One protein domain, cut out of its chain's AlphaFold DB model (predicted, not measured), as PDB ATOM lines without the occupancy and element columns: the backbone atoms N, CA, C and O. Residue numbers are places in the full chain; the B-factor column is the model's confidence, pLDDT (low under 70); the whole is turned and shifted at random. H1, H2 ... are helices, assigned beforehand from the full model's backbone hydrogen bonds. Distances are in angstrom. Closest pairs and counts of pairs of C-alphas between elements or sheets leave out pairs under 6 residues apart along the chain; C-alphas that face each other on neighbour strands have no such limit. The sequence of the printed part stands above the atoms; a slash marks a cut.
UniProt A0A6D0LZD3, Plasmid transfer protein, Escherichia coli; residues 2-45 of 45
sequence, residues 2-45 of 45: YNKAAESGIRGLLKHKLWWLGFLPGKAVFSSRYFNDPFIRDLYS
ATOM      1  N   TYR A   2     250.280 194.109 293.362       55.47
ATOM      2  CA  TYR A   2     251.075 192.996 293.908       55.47
ATOM      3  C   TYR A   2     250.811 192.679 295.396       55.47
ATOM      4  O   TYR A   2     250.524 191.537 295.739       55.47
ATOM      5  N   ASN A   3     250.776 193.696 296.264       64.81
ATOM      6  CA  ASN A   3     250.557 193.502 297.708       64.81
ATOM      7  C   ASN A   3     249.195 192.856 298.033       64.81
ATOM      8  O   ASN A   3     249.112 191.989 298.894       64.81
ATOM      9  N   LYS A   4     248.142 193.185 297.269       63.06
ATOM     10  CA  LYS A   4     246.808 192.581 297.438       63.06
ATOM     11  C   LYS A   4     246.774 191.108 297.014       63.06
ATOM     12  O   LYS A   4     246.043 190.314 297.603       63.06
ATOM     13  N   ALA A   5     247.564 190.735 296.005       60.38
ATOM     14  CA  ALA A   5     247.691 189.346 295.564       60.38
ATOM     15  C   ALA A   5     248.481 188.507 296.582       60.38
ATOM     16  O   ALA A   5     248.075 187.388 296.893       60.38
ATOM     17  N   ALA A   6     249.544 189.072 297.163       68.38
ATOM     18  CA  ALA A   6     250.317 188.433 298.228       68.38
ATOM     19  C   ALA A   6     249.465 188.187 299.488       68.38
ATOM     20  O   ALA A   6     249.424 187.069 300.000       68.38
ATOM     21  N   GLU A   7     248.707 189.192 299.933       71.94
ATOM     22  CA  GLU A   7     247.760 189.053 301.048       71.94
ATOM     23  C   GLU A   7     246.686 187.993 300.766       71.94
ATOM     24  O   GLU A   7     246.364 187.180 301.634       71.94
ATOM     25  N   SER A   8     246.161 187.952 299.538       71.56
ATOM     26  CA  SER A   8     245.166 186.953 299.126       71.56
ATOM     27  C   SER A   8     245.739 185.532 299.093       71.56
ATOM     28  O   SER A   8     245.054 184.591 299.495       71.56
ATOM     29  N   GLY A   9     247.001 185.365 298.685       74.06
ATOM     30  CA  GLY A   9     247.701 184.077 298.712       74.06
ATOM     31  C   GLY A   9     247.926 183.559 300.134       74.06
ATOM     32  O   GLY A   9     247.629 182.398 300.425       74.06
ATOM     33  N   ILE A  10     248.359 184.433 301.048       79.62
ATOM     34  CA  ILE A  10     248.519 184.105 302.476       79.62
ATOM     35  C   ILE A  10     247.169 183.705 303.088       79.62
ATOM     36  O   ILE A  10     247.083 182.698 303.794       79.62
ATOM     37  N   ARG A  11     246.097 184.438 302.761       79.00
ATOM     38  CA  ARG A  11     244.728 184.106 303.187       79.00
ATOM     39  C   ARG A  11     244.266 182.755 302.647       79.00
ATOM     40  O   ARG A  11     243.673 181.986 303.397       79.00
ATOM     41  N   GLY A  12     244.552 182.436 301.385       81.25
ATOM     42  CA  GLY A  12     244.231 181.133 300.791       81.25
ATOM     43  C   GLY A  12     244.920 179.972 301.513       81.25
ATOM     44  O   GLY A  12     244.273 178.987 301.869       81.25
ATOM     45  N   LEU A  13     246.209 180.126 301.820       84.12
ATOM     46  CA  LEU A  13     246.977 179.137 302.579       84.12
ATOM     47  C   LEU A  13     246.455 178.979 304.015       84.12
ATOM     48  O   LEU A  13     246.377 177.863 304.529       84.12
ATOM     49  N   LEU A  14     246.055 180.081 304.653       80.56
ATOM     50  CA  LEU A  14     245.448 180.057 305.981       80.56
ATOM     51  C   LEU A  14     244.082 179.352 305.973       80.56
ATOM     52  O   LEU A  14     243.852 178.500 306.829       80.56
ATOM     53  N   LYS A  15     243.215 179.619 304.980       79.88
ATOM     54  CA  LYS A  15     241.948 178.879 304.794       79.88
ATOM     55  C   LYS A  15     242.201 177.379 304.660       79.88
ATOM     56  O   LYS A  15     241.536 176.592 305.324       79.88
ATOM     57  N   HIS A  16     243.179 176.989 303.841       82.94
ATOM     58  CA  HIS A  16     243.511 175.582 303.632       82.94
ATOM     59  C   HIS A  16     244.007 174.901 304.917       82.94
ATOM     60  O   HIS A  16     243.552 173.807 305.242       82.94
ATOM     61  N   LYS A  17     244.873 175.567 305.697       81.38
ATOM     62  CA  LYS A  17     245.327 175.060 307.005       81.38
ATOM     63  C   LYS A  17     244.180 174.903 308.002       81.38
ATOM     64  O   LYS A  17     244.124 173.900 308.703       81.38
ATOM     65  N   LEU A  18     243.271 175.874 308.071       79.19
ATOM     66  CA  LEU A  18     242.107 175.812 308.958       79.19
ATOM     67  C   LEU A  18     241.170 174.666 308.569       79.19
ATOM     68  O   LEU A  18     240.779 173.886 309.434       79.19
ATOM     69  N   TRP A  19     240.899 174.508 307.272       81.38
ATOM     70  CA  TRP A  19     240.135 173.376 306.750       81.38
ATOM     71  C   TRP A  19     240.788 172.032 307.097       81.38
ATOM     72  O   TRP A  19     240.110 171.145 307.609       81.38
ATOM     73  N   TRP A  20     242.106 171.905 306.902       79.69
ATOM     74  CA  TRP A  20     242.863 170.694 307.244       79.69
ATOM     75  C   TRP A  20     242.784 170.346 308.737       79.69
ATOM     76  O   TRP A  20     242.710 169.181 309.110       79.69
ATOM     77  N   LEU A  21     242.761 171.363 309.598       80.19
ATOM     78  CA  LEU A  21     242.622 171.216 311.048       80.19
ATOM     79  C   LEU A  21     241.161 171.028 311.509       80.19
ATOM     80  O   LEU A  21     240.906 170.981 312.711       80.19
ATOM     81  N   GLY A  22     240.200 170.923 310.586       74.06
ATOM     82  CA  GLY A  22     238.783 170.708 310.900       74.06
ATOM     83  C   GLY A  22     238.025 171.966 311.339       74.06
ATOM     84  O   GLY A  22     236.879 171.871 311.781       74.06
ATOM     85  N   PHE A  23     238.626 173.151 311.197       73.56
ATOM     86  CA  PHE A  23     237.970 174.432 311.450       73.56
ATOM     87  C   PHE A  23     237.127 174.819 310.230       73.56
ATOM     88  O   PHE A  23     237.590 175.491 309.304       73.56
ATOM     89  N   LEU A  24     235.891 174.322 310.216       69.38
ATOM     90  CA  LEU A  24     234.917 174.573 309.159       69.38
ATOM     91  C   LEU A  24     234.099 175.841 309.456       69.38
ATOM     92  O   LEU A  24     233.635 175.997 310.590       69.38
ATOM     93  N   PRO A  25     233.846 176.700 308.447       64.44
ATOM     94  CA  PRO A  25     232.920 177.823 308.576       64.44
ATOM     95  C   PRO A  25     231.566 177.350 309.122       64.44
ATOM     96  O   PRO A  25     231.044 176.320 308.690       64.44
ATOM     97  N   GLY A  26     231.013 178.065 310.103       61.88
ATOM     98  CA  GLY A  26     229.749 177.701 310.760       61.88
ATOM     99  C   GLY A  26     229.870 176.715 311.932       61.88
ATOM    100  O   GLY A  26     228.882 176.471 312.626       61.88
ATOM    101  N   LYS A  27     231.060 176.171 312.222       61.50
ATOM    102  CA  LYS A  27     231.344 175.551 313.527       61.50
ATOM    103  C   LYS A  27     231.851 176.630 314.480       61.50
ATOM    104  O   LYS A  27     232.761 177.380 314.140       61.50
ATOM    105  N   ALA A  28     231.261 176.720 315.673       59.31
ATOM    106  CA  ALA A  28     231.666 177.696 316.679       59.31
ATOM    107  C   ALA A  28     233.086 177.385 317.178       59.31
ATOM    108  O   ALA A  28     233.294 176.522 318.032       59.31
ATOM    109  N   VAL A  29     234.078 178.082 316.627       58.25
ATOM    110  CA  VAL A  29     235.454 178.037 317.115       58.25
ATOM    111  C   VAL A  29     235.541 178.991 318.305       58.25
ATOM    112  O   VAL A  29     235.808 180.180 318.148       58.25
ATOM    113  N   PHE A  30     235.267 178.483 319.510       55.31
ATOM    114  CA  PHE A  30     235.363 179.238 320.768       55.31
ATOM    115  C   PHE A  30     236.827 179.503 321.151       55.31
ATOM    116  O   PHE A  30     237.335 179.009 322.154       55.31
ATOM    117  N   SER A  31     237.538 180.285 320.347       58.91
ATOM    118  CA  SER A  31     238.857 180.782 320.714       58.91
ATOM    119  C   SER A  31     238.915 182.284 320.486       58.91
ATOM    120  O   SER A  31     239.017 182.775 319.361       58.91
ATOM    121  N   SER A  32     238.867 183.011 321.607       57.25
ATOM    122  CA  SER A  32     238.935 184.477 321.707       57.25
ATOM    123  C   SER A  32     240.108 185.082 320.916       57.25
ATOM    124  O   SER A  32     240.008 186.183 320.379       57.25
ATOM    125  N   ARG A  33     241.203 184.328 320.752       58.88
ATOM    126  CA  ARG A  33     242.406 184.793 320.050       58.88
ATOM    127  C   ARG A  33     242.240 184.872 318.529       58.88
ATOM    128  O   ARG A  33     242.883 185.714 317.914       58.88
ATOM    129  N   TYR A  34     241.394 184.028 317.933       60.12
ATOM    130  CA  TYR A  34     241.182 184.013 316.481       60.12
ATOM    131  C   TYR A  34     240.096 184.999 316.037       60.12
ATOM    132  O   TYR A  34     240.201 185.540 314.948       60.12
ATOM    133  N   PHE A  35     239.111 185.322 316.881       60.81
ATOM    134  CA  PHE A  35     238.048 186.286 316.545       60.81
ATOM    135  C   PHE A  35     238.527 187.740 316.396       60.81
ATOM    136  O   PHE A  35     237.838 188.558 315.788       60.81
ATOM    137  N   ASN A  36     239.699 188.064 316.948       65.12
ATOM    138  CA  ASN A  36     240.313 189.384 316.801       65.12
ATOM    139  C   ASN A  36     240.998 189.568 315.438       65.12
ATOM    140  O   ASN A  36     241.292 190.695 315.044       65.12
ATOM    141  N   ASP A  37     241.256 188.476 314.713       72.81
ATOM    142  CA  ASP A  37     241.799 188.552 313.364       72.81
ATOM    143  C   ASP A  37     240.682 188.947 312.372       72.81
ATOM    144  O   ASP A  37     239.657 188.258 312.290       72.81
ATOM    145  N   PRO A  38     240.847 190.035 311.593       75.62
ATOM    146  CA  PRO A  38     239.816 190.510 310.671       75.62
ATOM    147  C   PRO A  38     239.399 189.476 309.623       75.62
ATOM    148  O   PRO A  38     238.253 189.487 309.183       75.62
ATOM    149  N   PHE A  39     240.314 188.594 309.212       75.69
ATOM    150  CA  PHE A  39     240.039 187.564 308.218       75.69
ATOM    151  C   PHE A  39     239.255 186.394 308.818       75.69
ATOM    152  O   PHE A  39     238.334 185.897 308.175       75.69
ATOM    153  N   ILE A  40     239.566 185.974 310.047       72.25
ATOM    154  CA  ILE A  40     238.749 184.973 310.749       72.25
ATOM    155  C   ILE A  40     237.349 185.530 311.000       72.25
ATOM    156  O   ILE A  40     236.369 184.821 310.795       72.25
ATOM    157  N   ARG A  41     237.238 186.805 311.383       72.25
ATOM    158  CA  ARG A  41     235.938 187.453 311.575       72.25
ATOM    159  C   ARG A  41     235.105 187.465 310.291       72.25
ATOM    160  O   ARG A  41     233.930 187.151 310.354       72.25
ATOM    161  N   ASP A  42     235.707 187.777 309.144       74.44
ATOM    162  CA  ASP A  42     235.043 187.714 307.829       74.44
ATOM    163  C   ASP A  42     234.655 186.279 307.423       74.44
ATOM    164  O   ASP A  42     233.625 186.059 306.800       74.44
ATOM    165  N   LEU A  43     235.461 185.282 307.802       71.50
ATOM    166  CA  LEU A  43     235.227 183.876 307.460       71.50
ATOM    167  C   LEU A  43     234.135 183.199 308.311       71.50
ATOM    168  O   LEU A  43     233.559 182.208 307.864       71.50
ATOM    169  N   TYR A  44     233.907 183.685 309.535       66.88
ATOM    170  CA  TYR A  44     233.013 183.077 310.534       66.88
ATOM    171  C   TYR A  44     231.836 183.969 310.964       66.88
ATOM    172  O   TYR A  44     231.093 183.571 311.865       66.88
ATOM    173  N   SER A  45     231.676 185.153 310.364       63.12
ATOM    174  CA  SER A  45     230.461 185.969 310.494       63.12
ATOM    175  C   SER A  45     229.359 185.487 309.558       63.12
ATOM    176  O   SER A  45     228.199 185.818 309.881       63.12
TER     177      SER A  45
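This is residues 2 to 45 of the 45 residues of the protein "Plasmid transfer protein" of Escherichia coli (UniProt A0A6D0LZD3). What shape does the model have? One long helix, H1, has its first part, residues 2 to 10, sticking out as a free arm, and past its far end the chain folds back through a long loop to a small head of two short helices, H2 and H3, with H3 near the middle of H1. What is it built of? The printed part has 44 residues with three named helices in the order H1, H2, H3 and no named strand, and its class is all helix. How tight is it? It is only just compact, close to loose, with a radius of gyration of the C-alphas of 11.0 A, and elongated, spanning 34 by 21 by 15 A.

How near does H3, residues 38 to 44, come to H1, residues 2 to 20? They are close but not clearly touching: their closest C-alphas, of Arg 11 and Phe 39, are 7.7 A apart. They run the same way at a steep tilt of 41 degrees. Where is H2, residues 32 to 35? It only just touches H3, with 3 pairs of C-alphas within 8 A, and only at the corner by their link; the closest C-alphas, of Phe 35 and Arg 41, are 5.5 A apart. H1 and H2 are apart. What do the backbones show? In H1 and H3 every O i to N i+4 pair is within hydrogen-bond range; H2 is too short for such a pair, and its one O i to N i+3 pair is not within range.

Where does H1 run? It goes 27.3 A from C-alpha 2 at (251.075, 192.996, 293.908) to C-alpha 20 at (242.863, 170.694, 307.244). Where are the others? H2 is 5.5 A long, and H3 is 10.1 A long, ending with C-alpha 44 at (233.013, 183.077, 310.534).

How far does it reach? The C-alphas farthest apart, of Tyr 2 and Phe 30, are 34.0 A apart. Is it unbroken? The printed part has no cut; the link from H1 to H2, 11 residues, is long, and that from H2 to H3 is tight. Where is confidence low? The pLDDT is under 70 at residues 2 to 6, 24 to 36 and 44 to 45; the mean of the printed part is 70.1.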